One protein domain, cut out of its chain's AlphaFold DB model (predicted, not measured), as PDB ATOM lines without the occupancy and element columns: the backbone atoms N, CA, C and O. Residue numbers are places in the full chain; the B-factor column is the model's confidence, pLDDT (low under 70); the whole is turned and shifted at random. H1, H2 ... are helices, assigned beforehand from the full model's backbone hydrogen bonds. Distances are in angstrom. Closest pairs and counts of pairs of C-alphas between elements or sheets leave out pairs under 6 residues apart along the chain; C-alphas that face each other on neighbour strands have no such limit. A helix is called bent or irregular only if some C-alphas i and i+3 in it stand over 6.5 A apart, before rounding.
ATOM      1  N   HIS A 204      23.233  85.447  16.403       75.25
ATOM      2  CA  HIS A 204      24.305  86.227  17.039       75.25
ATOM      3  C   HIS A 204      24.013  87.737  17.132       75.25
ATOM      4  O   HIS A 204      24.619  88.431  17.944       75.25
ATOM      5  N   TRP A 205      23.087  88.262  16.324       73.94
ATOM      6  CA  TRP A 205      22.653  89.664  16.379       73.94
ATOM      7  C   TRP A 205      21.585  89.934  17.452       73.94
ATOM      8  O   TRP A 205      21.271  91.093  17.739       73.94
ATOM      9  N   MET A 206      21.012  88.888  18.052       81.31
ATOM     10  CA  MET A 206      19.888  88.998  18.978       81.31
ATOM     11  C   MET A 206      20.347  89.397  20.382       81.31
ATOM     12  O   MET A 206      20.617  88.557  21.243       81.31
ATOM     13  N   THR A 207      20.392  90.707  20.621       86.81
ATOM     14  CA  THR A 207      20.562  91.291  21.962       86.81
ATOM     15  C   THR A 207      19.401  90.904  22.885       86.81
ATOM     16  O   THR A 207      18.274  90.791  22.404       86.81
ATOM     17  N   ASP A 208      19.631  90.805  24.198       87.19
ATOM     18  CA  ASP A 208      18.590  90.442  25.182       87.19
ATOM     19  C   ASP A 208      17.353  91.351  25.126       87.19
ATOM     20  O   ASP A 208      16.222  90.879  25.225       87.19
ATOM     21  N   GLU A 209      17.554  92.651  24.892       88.00
ATOM     22  CA  GLU A 209      16.470  93.622  24.699       88.00
ATOM     23  C   GLU A 209      15.560  93.228  23.527       88.00
ATOM     24  O   GLU A 209      14.341  93.128  23.672       88.00
ATOM     25  N   LEU A 210      16.162  92.947  22.371       87.81
ATOM     26  CA  LEU A 210      15.445  92.567  21.157       87.81
ATOM     27  C   LEU A 210      14.777  91.196  21.295       87.81
ATOM     28  O   LEU A 210      13.640  91.024  20.860       87.81
ATOM     29  N   ARG A 211      15.443  90.254  21.974       89.81
ATOM     30  CA  ARG A 211      14.889  88.940  22.314       89.81
ATOM     31  C   ARG A 211      13.607  89.082  23.128       89.81
ATOM     32  O   ARG A 211      12.590  88.491  22.781       89.81
ATOM     33  N   ASN A 212      13.642  89.906  24.177       90.25
ATOM     34  CA  ASN A 212      12.486  90.164  25.033       90.25
ATOM     35  C   ASN A 212      11.367  90.888  24.279       90.25
ATOM     36  O   ASN A 212      10.199  90.541  24.444       90.25
ATOM     37  N   ARG A 213      11.711  91.849  23.415       89.12
ATOM     38  CA  ARG A 213      10.730  92.553  22.584       89.12
ATOM     39  C   ARG A 213      10.023  91.608  21.615       89.12
ATOM     40  O   ARG A 213       8.797  91.615  21.560       89.12
ATOM     41  N   LEU A 214      10.770  90.774  20.891       89.81
ATOM     42  CA  LEU A 214      10.196  89.789  19.973       89.81
ATOM     43  C   LEU A 214       9.343  88.762  20.714       89.81
ATOM     44  O   LEU A 214       8.255  88.452  20.253       89.81
ATOM     45  N   ALA A 215       9.777  88.296  21.883       91.06
ATOM     46  CA  ALA A 215       8.999  87.359  22.684       91.06
ATOM     47  C   ALA A 215       7.634  87.940  23.094       91.06
ATOM     48  O   ALA A 215       6.603  87.291  22.917       91.06
ATOM     49  N   GLN A 216       7.606  89.196  23.548       90.50
ATOM     50  CA  GLN A 216       6.358  89.898  23.859       90.50
ATOM     51  C   GLN A 216       5.452  90.043  22.630       90.50
ATOM     52  O   GLN A 216       4.250  89.808  22.730       90.50
ATOM     53  N   LEU A 217       6.021  90.406  21.475       88.88
ATOM     54  CA  LEU A 217       5.275  90.532  20.220       88.88
ATOM     55  C   LEU A 217       4.705  89.183  19.758       88.88
ATOM     56  O   LEU A 217       3.550  89.132  19.335       88.88
ATOM     57  N   THR A 218       5.463  88.092  19.912       87.50
ATOM     58  CA  THR A 218       4.988  86.729  19.642       87.50
ATOM     59  C   THR A 218       3.794  86.396  20.521       87.50
ATOM     60  O   THR A 218       2.748  86.035  19.995       87.50
ATOM     61  N   VAL A 219       3.915  86.554  21.844       87.12
ATOM     62  CA  VAL A 219       2.842  86.212  22.797       87.12
ATOM     63  C   VAL A 219       1.575  87.039  22.546       87.12
ATOM     64  O   VAL A 219       0.468  86.544  22.748       87.12
ATOM     65  N   ARG A 220       1.719  88.278  22.064       86.25
ATOM     66  CA  ARG A 220       0.599  89.152  21.671       86.25
ATOM     67  C   ARG A 220      -0.012  88.815  20.304       86.25
ATOM     68  O   ARG A 220      -1.040  89.384  19.960       86.25
ATOM     69  N   GLY A 221       0.584  87.897  19.543       82.25
ATOM     70  CA  GLY A 221       0.045  87.414  18.272       82.25
ATOM     71  C   GLY A 221       0.470  88.204  17.030       82.25
ATOM     72  O   GLY A 221      -0.112  87.993  15.968       82.25
ATOM     73  N   TYR A 222       1.492  89.066  17.105       84.19
ATOM     74  CA  TYR A 222       2.007  89.811  15.941       84.19
ATOM     75  C   TYR A 222       2.888  88.931  15.039       84.19
ATOM     76  O   TYR A 222       4.102  89.115  14.922       84.19
ATOM     77  N   ARG A 223       2.264  87.928  14.415       78.69
ATOM     78  CA  ARG A 223       2.934  86.867  13.651       78.69
ATOM     79  C   ARG A 223       3.714  87.386  12.440       78.69
ATOM     80  O   ARG A 223       4.817  86.909  12.199       78.69
ATOM     81  N   ASN A 224       3.197  88.393  11.740       82.50
ATOM     82  CA  ASN A 224       3.871  89.063  10.620       82.50
ATOM     83  C   ASN A 224       5.266  89.598  11.005       82.50
ATOM     84  O   ASN A 224       6.225  89.423  10.252       82.50
ATOM     85  N   ILE A 225       5.410  90.180  12.203       87.44
ATOM     86  CA  ILE A 225       6.697  90.665  12.725       87.44
ATOM     87  C   ILE A 225       7.659  89.497  12.956       87.44
ATOM     88  O   ILE A 225       8.838  89.588  12.610       87.44
ATOM     89  N   ILE A 226       7.161  88.391  13.510       83.94
ATOM     90  CA  ILE A 226       7.965  87.191  13.781       83.94
ATOM     91  C   ILE A 226       8.428  86.536  12.482       83.94
ATOM     92  O   ILE A 226       9.601  86.198  12.343       83.94
ATOM     93  N   GLU A 227       7.537  86.413  11.504       81.69
ATOM     94  CA  GLU A 227       7.863  85.902  10.176       81.69
ATOM     95  C   GLU A 227       8.915  86.773   9.497       81.69
ATOM     96  O   GLU A 227       9.903  86.249   8.985       81.69
ATOM     97  N   ALA A 228       8.772  88.098   9.557       86.38
ATOM     98  CA  ALA A 228       9.793  88.999   9.044       86.38
ATOM     99  C   ALA A 228      11.132  88.816   9.775       86.38
ATOM    100  O   ALA A 228      12.158  88.709   9.113       86.38
ATOM    101  N   ALA A 229      11.141  88.685  11.104       83.19
ATOM    102  CA  ALA A 229      12.363  88.422  11.869       83.19
ATOM    103  C   ALA A 229      13.029  87.073  11.520       83.19
ATOM    104  O   ALA A 229      14.251  86.950  11.623       83.19
ATOM    105  N   LEU A 230      12.251  86.081  11.077       76.12
ATOM    106  CA  LEU A 230      12.743  84.781  10.607       76.12
ATOM    107  C   LEU A 230      13.202  84.798   9.139       76.12
ATOM    108  O   LEU A 230      14.084  84.023   8.762       76.12
ATOM    109  N   MET A 231      12.630  85.666   8.300       76.94
ATOM    110  CA  MET A 231      12.955  85.757   6.877       76.94
ATOM    111  C   MET A 231      14.383  86.260   6.659       76.94
ATOM    112  O   MET A 231      14.725  87.378   7.044       76.94
ATOM    113  N   GLY A 232      15.193  85.484   5.932       70.81
ATOM    114  CA  GLY A 232      16.613  85.781   5.694       70.81
ATOM    115  C   GLY A 232      16.910  87.186   5.153       70.81
ATOM    116  O   GLY A 232      17.963  87.733   5.460       70.81
ATOM    117  N   LYS A 233      15.978  87.816   4.420       83.31
ATOM    118  CA  LYS A 233      16.161  89.193   3.928       83.31
ATOM    119  C   LYS A 233      16.164  90.247   5.048       83.31
ATOM    120  O   LYS A 233      16.943  91.187   4.987       83.31
ATOM    121  N   PHE A 234      15.353  90.081   6.094       85.44
ATOM    122  CA  PHE A 234      15.298  91.030   7.214       85.44
ATOM    123  C   PHE A 234      16.112  90.576   8.425       85.44
ATOM    124  O   PHE A 234      16.580  91.424   9.186       85.44
ATOM    125  N   LYS A 235      16.276  89.257   8.586       81.31
ATOM    126  CA  LYS A 235      16.895  88.596   9.739       81.31
ATOM    127  C   LYS A 235      18.180  89.286  10.182       81.31
ATOM    128  O   LYS A 235      18.303  89.611  11.351       81.31
ATOM    129  N   ASP A 236      19.087  89.586   9.259       81.81
ATOM    130  CA  ASP A 236      20.397  90.157   9.590       81.81
ATOM    131  C   ASP A 236      20.524  91.646   9.201       81.81
ATOM    132  O   ASP A 236      21.625  92.197   9.190       81.81
ATOM    133  N   HIS A 237      19.418  92.325   8.864       89.81
ATOM    134  CA  HIS A 237      19.460  93.694   8.346       89.81
ATOM    135  C   HIS A 237      19.474  94.745   9.483       89.81
ATOM    136  O   HIS A 237      18.460  94.918  10.164       89.81
ATOM    137  N   PRO A 238      20.536  95.567   9.645       91.06
ATOM    138  CA  PRO A 238      20.673  96.472  10.798       91.06
ATOM    139  C   PRO A 238      19.540  97.496  10.942       91.06
ATOM    140  O   PRO A 238      19.105  97.810  12.047       91.06
ATOM    141  N   LEU A 239      19.026  98.008   9.818       93.62
ATOM    142  CA  LEU A 239      17.888  98.937   9.821       93.62
ATOM    143  C   LEU A 239      16.586  98.280  10.297       93.62
ATOM    144  O   LEU A 239      15.771  98.941  10.934       93.62
ATOM    145  N   PHE A 240      16.407  96.982  10.040       93.00
ATOM    146  CA  PHE A 240      15.263  96.238  10.557       93.00
ATOM    147  C   PHE A 240      15.392  96.032  12.066       93.00
ATOM    148  O   PHE A 240      14.435  96.241  12.804       93.00
ATOM    149  N   HIS A 241      16.601  95.747  12.559       90.75
ATOM    150  CA  HIS A 241      16.855  95.701  14.002       90.75
ATOM    151  C   HIS A 241      16.621  97.054  14.671       90.75
ATOM    152  O   HIS A 241      16.041  97.090  15.754       90.75
ATOM    153  N   LYS A 242      17.020  98.164  14.031       91.69
ATOM    154  CA  LYS A 242      16.707  99.519  14.516       91.69
ATOM    155  C   LYS A 242      15.193  99.704  14.644       91.69
ATOM    156  O   LYS A 242      14.727 100.169  15.679       91.69
ATOM    157  N   LEU A 243      14.440  99.285  13.627       92.44
ATOM    158  CA  LEU A 243      12.983  99.379  13.611       92.44
ATOM    159  C   LEU A 243      12.333  98.573  14.746       92.44
ATOM    160  O   LEU A 243      11.477  99.097  15.451       92.44
ATOM    161  N   LEU A 244      12.770  97.330  14.969       91.12
ATOM    162  CA  LEU A 244      12.251  96.480  16.048       91.12
ATOM    163  C   LEU A 244      12.575  97.016  17.453       91.12
ATOM    164  O   LEU A 244      11.808  96.788  18.387       91.12
ATOM    165  N   LYS A 245      13.710  97.709  17.609       90.00
ATOM    166  CA  LYS A 245      14.126  98.344  18.871       90.00
ATOM    167  C   LYS A 245      13.440  99.686  19.125       90.00
ATOM    168  O   LYS A 245      13.481 100.187  20.248       90.00
ATOM    169  N   ALA A 246      12.827 100.286  18.107       89.31
ATOM    170  CA  ALA A 246      12.134 101.553  18.262       89.31
ATOM    171  C   ALA A 246      10.936 101.398  19.215       89.31
ATOM    172  O   ALA A 246      10.229 100.386  19.202       89.31
ATOM    173  N   LYS A 247      10.678 102.421  20.040       87.75
ATOM    174  CA  LYS A 247       9.549 102.453  20.990       87.75
ATOM    175  C   LYS A 247       8.232 102.790  20.284       87.75
ATOM    176  O   LYS A 247       7.528 103.724  20.662       87.75
ATOM    177  N   LEU A 248       7.926 102.041  19.231       89.38
ATOM    178  CA  LEU A 248       6.707 102.177  18.448       89.38
ATOM    179  C   LEU A 248       5.591 101.306  19.049       89.38
ATOM    180  O   LEU A 248       5.881 100.200  19.519       89.38
ATOM    181  N   PRO A 249       4.326 101.767  19.010       89.88
ATOM    182  CA  PRO A 249       3.164 100.913  19.232       89.88
ATOM    183  C   PRO A 249       3.225  99.659  18.355       89.88
ATOM    184  O   PRO A 249       3.617  99.737  17.186       89.88
ATOM    185  N   ASP A 250       2.838  98.515  18.914       89.19
ATOM    186  CA  ASP A 250       2.968  97.211  18.259       89.19
ATOM    187  C   ASP A 250       2.176  97.163  16.940       89.19
ATOM    188  O   ASP A 250       2.647  96.596  15.957       89.19
ATOM    189  N   GLU A 251       1.024  97.837  16.873       86.75
ATOM    190  CA  GLU A 251       0.183  97.929  15.675       86.75
ATOM    191  C   GLU A 251       0.878  98.693  14.544       86.75
ATOM    192  O   GLU A 251       0.804  98.301  13.380       86.75
ATOM    193  N   LEU A 252       1.593  99.773  14.883       89.94
ATOM    194  CA  LEU A 252       2.363 100.538  13.903       89.94
ATOM    195  C   LEU A 252       3.567  99.743  13.413       89.94
ATOM    196  O   LEU A 252       3.882  99.776  12.227       89.94
ATOM    197  N   LEU A 253       4.229  99.007  14.306       90.94
ATOM    198  CA  LEU A 253       5.319  98.127  13.908       90.94
ATOM    199  C   LEU A 253       4.814  96.998  12.995       90.94
ATOM    200  O   LEU A 253       5.431  96.736  11.966       90.94
ATOM    201  N   GLY A 254       3.671  96.388  13.319       88.56
ATOM    202  CA  GLY A 254       3.027  95.365  12.492       88.56
ATOM    203  C   GLY A 254       2.686  95.878  11.091       88.56
ATOM    204  O   GLY A 254       3.125  95.292  10.101       88.56
ATOM    205  N   GLY A 255       2.008  97.025  10.994       87.50
ATOM    206  CA  GLY A 255       1.686  97.639   9.701       87.50
ATOM    207  C   GLY A 255       2.932  98.015   8.889       87.50
ATOM    208  O   GLY A 255       2.952  97.877   7.665       87.50
ATOM    209  N   ALA A 256       4.013  98.437   9.552       91.19
ATOM    210  CA  ALA A 256       5.281  98.723   8.885       91.19
ATOM    211  C   ALA A 256       5.894  97.455   8.284       91.19
ATOM    212  O   ALA A 256       6.363  97.475   7.146       91.19
ATOM    213  N   VAL A 257       5.865  96.346   9.025       91.06
ATOM    214  CA  VAL A 257       6.360  95.052   8.546       91.06
ATOM    215  C   VAL A 257       5.549  94.547   7.351       91.06
ATOM    216  O   VAL A 257       6.147  94.125   6.363       91.06
ATOM    217  N   GLU A 258       4.223  94.664   7.377       88.31
ATOM    218  CA  GLU A 258       3.364  94.304   6.237       88.31
ATOM    219  C   GLU A 258       3.678  95.134   4.987       88.31
ATOM    220  O   GLU A 258       3.790  94.601   3.876       88.31
ATOM    221  N   GLN A 259       3.897  96.444   5.151       89.38
ATOM    222  CA  GLN A 259       4.360  97.287   4.050       89.38
ATOM    223  C   GLN A 259       5.708  96.796   3.509       89.38
ATOM    224  O   GLN A 259       5.883  96.702   2.300       89.38
ATOM    225  N   LEU A 260       6.660  96.437   4.373       90.94
ATOM    226  CA  LEU A 260       7.964  95.927   3.937       90.94
ATOM    227  C   LEU A 260       7.860  94.579   3.212       90.94
ATOM    228  O   LEU A 260       8.576  94.351   2.237       90.94
ATOM    229  N   GLN A 261       6.977  93.689   3.660       87.44
ATOM    230  CA  GLN A 261       6.752  92.390   3.027       87.44
ATOM    231  C   GLN A 261       6.091  92.539   1.649       87.44
ATOM    232  O   GLN A 261       6.550  91.909   0.694       87.44
ATOM    233  N   SER A 262       5.097  93.425   1.516       85.81
ATOM    234  CA  SER A 262       4.382  93.671   0.250       85.81
ATOM    235  C   SER A 262       5.237  94.334  -0.841       85.81
ATOM    236  O   SER A 262       4.930  94.203  -2.023       85.81
ATOM    237  N   GLN A 263       6.349  94.984  -0.480       85.25
ATOM    238  CA  GLN A 263       7.296  95.592  -1.431       85.25
ATOM    239  C   GLN A 263       8.215  94.579  -2.143       85.25
ATOM    240  O   GLN A 263       8.984  94.964  -3.026       85.25
ATOM    241  N   GLY A 264       8.173  93.289  -1.779       82.75
ATOM    242  CA  GLY A 264       8.973  92.247  -2.432       82.75
ATOM    243  C   GLY A 264      10.481  92.491  -2.298       82.75
ATOM    244  O   GLY A 264      11.004  92.536  -1.178       82.75
ATOM    245  N   ASP A 265      11.171  92.632  -3.435       82.75
ATOM    246  CA  ASP A 265      12.620  92.880  -3.521       82.75
ATOM    247  C   ASP A 265      12.995  94.362  -3.343       82.75
ATOM    248  O   ASP A 265      14.129  94.679  -2.984       82.75
ATOM    249  N   SER A 266      12.039  95.280  -3.512       85.81
ATOM    250  CA  SER A 266      12.254  96.732  -3.385       85.81
ATOM    251  C   SER A 266      12.192  97.233  -1.937       85.81
ATOM    252  O   SER A 266      12.211  98.438  -1.683       85.81
ATOM    253  N   TYR A 267      12.131  96.324  -0.960       89.75
ATOM    254  CA  TYR A 267      11.907  96.660   0.446       89.75
ATOM    255  C   TYR A 267      13.010  97.539   1.059       89.75
ATOM    256  O   TYR A 267      12.731  98.278   1.998       89.75
ATOM    257  N   TYR A 268      14.249  97.481   0.552       91.12
ATOM    258  CA  TYR A 268      15.403  98.180   1.135       91.12
ATOM    259  C   TYR A 268      15.207  99.698   1.220       91.12
ATOM    260  O   TYR A 268      15.527 100.302   2.243       91.12
ATOM    261  N   GLN A 269      14.657 100.314   0.167       89.81
ATOM    262  CA  GLN A 269      14.410 101.758   0.145       89.81
ATOM    263  C   GLN A 269      13.367 102.137   1.199       89.81
ATOM    264  O   GLN A 269      13.589 103.043   2.002       89.81
ATOM    265  N   ARG A 270      12.276 101.366   1.269       91.94
ATOM    266  CA  ARG A 270      11.213 101.586   2.249       91.94
ATOM    267  C   ARG A 270      11.685 101.338   3.683       91.94
ATOM    268  O   ARG A 270      11.334 102.093   4.582       91.94
ATOM    269  N   LEU A 271      12.519 100.323   3.900       94.38
ATOM    270  CA  LEU A 271      13.136 100.051   5.197       94.38
ATOM    271  C   LEU A 271      14.043 101.208   5.633       94.38
ATOM    272  O   LEU A 271      14.016 101.584   6.801       94.38
ATOM    273  N   GLY A 272      14.800 101.793   4.701       93.88
ATOM    274  CA  GLY A 272      15.608 102.990   4.941       93.88
ATOM    275  C   GLY A 272      14.780 104.192   5.382       93.88
ATOM    276  O   GLY A 272      15.104 104.820   6.390       93.88
ATOM    277  N   GLU A 273      13.685 104.472   4.675       92.06
ATOM    278  CA  GLU A 273      12.749 105.546   5.025       92.06
ATOM    279  C   GLU A 273      12.157 105.347   6.424       92.06
ATOM    280  O   GLU A 273      12.250 106.236   7.271       92.06
ATOM    281  N   LEU A 274      11.600 104.160   6.691       93.56
ATOM    282  CA  LEU A 274      10.939 103.845   7.958       93.56
ATOM    283  C   LEU A 274      11.921 103.836   9.138       93.56
ATOM    284  O   LEU A 274      11.619 104.394  10.191       93.56
ATOM    285  N   ALA A 275      13.119 103.268   8.970       93.88
ATOM    286  CA  ALA A 275      14.154 103.279  10.006       93.88
ATOM    287  C   ALA A 275      14.752 104.681  10.237       93.88
ATOM    288  O   ALA A 275      15.258 104.971  11.325       93.88
ATOM    289  N   GLY A 276      14.705 105.563   9.234       93.31
ATOM    290  CA  GLY A 276      15.123 106.959   9.360       93.31
ATOM    291  C   GLY A 276      14.190 107.792  10.241       93.31
ATOM    292  O   GLY A 276      14.648 108.728  10.892       93.31
ATOM    293  N   ILE A 277      12.905 107.428  10.301       92.88
ATOM    294  CA  ILE A 277      11.866 108.170  11.033       92.88
ATOM    295  C   ILE A 277      11.310 107.417  12.252       92.88
ATOM    296  O   ILE A 277      10.417 107.931  12.913       92.88
ATOM    297  N   CYS A 278      11.815 106.220  12.573       91.50
ATOM    298  CA  CYS A 278      11.285 105.368  13.649       91.50
ATOM    299  C   CYS A 278      11.364 105.981  15.056       91.50
ATOM    300  O   CYS A 278      10.680 105.515  15.962       91.50
ATOM    301  N   ASP A 279      12.190 107.013  15.231       91.44
ATOM    302  CA  ASP A 279      12.344 107.745  16.489       91.44
ATOM    303  C   ASP A 279      11.271 108.851  16.661       91.44
ATOM    304  O   ASP A 279      11.119 109.401  17.750       91.44
ATOM    305  N   ASP A 280      10.502 109.159  15.606       91.25
ATOM    306  CA  ASP A 280       9.414 110.146  15.575       91.25
ATOM    307  C   ASP A 280       8.077 109.441  15.276       91.25
ATOM    308  O   ASP A 280       7.694 109.231  14.121       91.25
ATOM    309  N   THR A 281       7.370 109.037  16.335       88.25
ATOM    310  CA  THR A 281       6.146 108.220  16.250       88.25
ATOM    311  C   THR A 281       5.050 108.853  15.392       88.25
ATOM    312  O   THR A 281       4.315 108.127  14.719       88.25
ATOM    313  N   ASP A 282       4.922 110.182  15.388       85.94
ATOM    314  CA  ASP A 282       3.872 110.863  14.627       85.94
ATOM    315  C   ASP A 282       4.179 110.838  13.126       85.94
ATOM    316  O   ASP A 282       3.325 110.420  12.339       85.94
ATOM    317  N   LYS A 283       5.423 111.143  12.726       87.62
ATOM    318  CA  LYS A 283       5.854 110.981  11.322       87.62
ATOM    319  C   LYS A 283       5.791 109.528  10.867       87.62
ATOM    320  O   LYS A 283       5.405 109.246   9.731       87.62
ATOM    321  N   PHE A 284       6.157 108.599  11.746       90.00
ATOM    322  CA  PHE A 284       6.076 107.174  11.458       90.00
ATOM    323  C   PHE A 284       4.627 106.745  11.188       90.00
ATOM    324  O   PHE A 284       4.343 106.083  10.188       90.00
ATOM    325  N   ARG A 285       3.684 107.185  12.032       86.94
ATOM    326  CA  ARG A 285       2.249 106.908  11.876       86.94
ATOM    327  C   ARG A 285       1.694 107.443  10.555       86.94
ATOM    328  O   ARG A 285       0.879 106.761   9.939       86.94
ATOM    329  N   GLU A 286       2.109 108.629  10.113       83.38
ATOM    330  CA  GLU A 286       1.674 109.194   8.825       83.38
ATOM    331  C   GLU A 286       2.095 108.325   7.633       83.38
ATOM    332  O   GLU A 286       1.318 108.144   6.696       83.38
ATOM    333  N   GLN A 287       3.291 107.740   7.694       82.62
ATOM    334  CA  GLN A 287       3.850 106.904   6.630       82.62
ATOM    335  C   GLN A 287       3.279 105.482   6.612       82.62
ATOM    336  O   GLN A 287       3.159 104.875   5.547       82.62
ATOM    337  N   VAL A 288       2.923 104.942   7.777       80.19
ATOM    338  CA  VAL A 288       2.532 103.533   7.937       80.19
ATOM    339  C   VAL A 288       1.015 103.315   7.860       80.19
ATOM    340  O   VAL A 288       0.533 102.207   8.061       80.19
ATOM    341  N   ARG A 289       0.226 104.331   7.476       59.09
ATOM    342  CA  ARG A 289      -1.226 104.165   7.282       59.09
ATOM    343  C   ARG A 289      -1.540 103.058   6.262       59.09
ATOM    344  O   ARG A 289      -1.439 103.258   5.055       59.09
ATOM    345  N   GLY A 290      -1.960 101.904   6.772       46.41
ATOM    346  CA  GLY A 290      -2.376 100.716   6.034       46.41
ATOM    347  C   GLY A 290      -3.346  99.887   6.878       46.41
ATOM    348  O   GLY A 290      -3.246  99.891   8.099       46.41
ATOM    349  N   LYS A 291      -4.328  99.290   6.190       38.47
ATOM    350  CA  LYS A 291      -5.541  98.598   6.668       38.47
ATOM    351  C   LYS A 291      -5.330  97.632   7.840       38.47
ATOM    352  O   LYS A 291      -4.300  96.983   7.926       38.47
ATOM    353  N   GLU A 292      -6.383  97.480   8.648       34.06
ATOM    354  CA  GLU A 292      -6.538  96.354   9.577       34.06
ATOM    355  C   GLU A 292      -6.247  95.017   8.866       34.06
ATOM    356  O   GLU A 292      -6.691  94.840   7.723       34.06
ATOM    357  N   PRO A 293      -5.535  94.072   9.507       35.72
ATOM    358  CA  PRO A 293      -5.235  92.781   8.899       35.72
ATOM    359  C   PRO A 293      -6.537  92.006   8.650       35.72
ATOM    360  O   PRO A 293      -7.264  91.699   9.597       35.72
ATOM    361  N   SER A 294      -6.839  91.663   7.391       35.19
ATOM    362  CA  SER A 294      -7.833  90.625   7.100       35.19
ATOM    363  C   SER A 294      -7.168  89.256   7.187       35.19
ATOM    364  O   SER A 294      -6.035  89.049   6.755       35.19
ATOM    365  N   SER A 295      -7.871  88.315   7.794       36.25
ATOM    366  CA  SER A 295      -7.295  87.165   8.478       36.25
ATOM    367  C   SER A 295      -6.804  85.995   7.614       36.25
ATOM    368  O   SER A 295      -6.406  85.006   8.218       36.25
ATOM    369  N   PHE A 296      -6.784  86.039   6.268       38.47
ATOM    370  CA  PHE A 296      -6.605  84.780   5.507       38.47
ATOM    371  C   PHE A 296      -5.842  84.750   4.160       38.47
ATOM    372  O   PHE A 296      -5.642  83.652   3.654       38.47
ATOM    373  N   ASP A 297      -5.316  85.835   3.581       34.91
ATOM    374  CA  ASP A 297      -5.101  85.822   2.110       34.91
ATOM    375  C   ASP A 297      -3.665  85.710   1.537       34.91
ATOM    376  O   ASP A 297      -3.492  86.055   0.369       34.91
ATOM    377  N   TRP A 298      -2.606  85.272   2.244       37.91
ATOM    378  CA  TRP A 298      -1.261  85.440   1.630       37.91
ATOM    379  C   TRP A 298      -0.142  84.395   1.805       37.91
ATOM    380  O   TRP A 298       0.979  84.683   1.387       37.91
ATOM    381  N   VAL A 299      -0.380  83.168   2.290       36.31
ATOM    382  CA  VAL A 299       0.683  82.129   2.304       36.31
ATOM    383  C   VAL A 299       0.450  81.067   1.215       36.31
ATOM    384  O   VAL A 299      -0.491  80.287   1.344       36.31
TER     385      VAL A 299
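Overview. This is residues 204 to 299 of the 525 residues of an uncharacterized protein of Fimbriiglobus ruber (UniProt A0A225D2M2). This is a small rounded ball of helices set round H5, which lies nearest the middle: H2 packs on one side of H5, H6 folds back along another, and H7 lies beyond the last turns of H6. H1 and H4 fill the part near the start of H5, the short H3 sits at the corner after H2, and of the tail after H7 residues 294 to 299 stick out. The printed part has 96 residues with seven named helices, H1 to H7 in chain order, and no named strand; the class is all helix. It is compact, with a radius of gyration of the C-alphas of 12.5 A, and spans 32 by 29 by 25 A.

Arrangement. Look first at H6, residues 264 to 277, the longest helix and, with H2, residues 223 to 230, a hub touching three others. H6 is irregular: C-alphas 265 and 268 are 7.6 A apart. Residues 256 to 261 of H5, residues 250 to 262, touch H6, the closest C-alphas being those of Leu 260 and Tyr 267, 5.3 A apart; this hairpin runs opposite ways at a shallow tilt of 34 degrees, only just short of steep. With residues 271 to 275 alone, H6 touches H4, residues 238 to 245, closest at the C-alphas of Leu 243 and Ala 275, 5.4 A, at a steep tilt of 58 degrees. With residues 274 to 277 alone it touches H7, residues 281 to 287, closest at the C-alphas of Ile 277 and Phe 284, 5.9 A. Move to H2: it touches H5, closest at the C-alphas of Ile 225 and Gly 254, 6.0 A, at a steep tilt of 62 degrees. H1, residues 208 to 219, touches H2 with residues 214 to 218 alone, closest at the C-alphas of Thr 218 and Ile 226, 6.6 A, and H4 with residues 209 to 213 alone, closest at those of Leu 210 and Lys 245, 6.4 A. H3, residues 232 to 235, and H2 touch only at the corner, and only just, with 3 pairs of C-alphas within 8 A; the closest are those of Ala 229 and Lys 235, 5.0 A. Every O i to N i+4 pair is within hydrogen-bond range in H1, H2, H4, H5 and H7, and 7 of 10 are in H6; H3 is too short for such a pair.

Along the chain. Find C-alpha 208 at (18.590, 90.442, 25.182), where H1 begins its 16.5 A. H5 is 18.4 A long. H6 runs 21.1 A from C-alpha 264 at (8.973, 92.247, -2.432). H7 ends at C-alpha 287, (3.850, 106.904, 6.630).

Size, cuts and confidence. The two C-alphas farthest apart are those of His 204 and Lys 291, 33.9 A. The printed part has no cut, and each link between successive helices is tight. Residues 288 to 299 hold no named element, and 294 to 299 stand free. Mean pLDDT of the printed part is 81.9; look for values under 70 at residues 289 to 299.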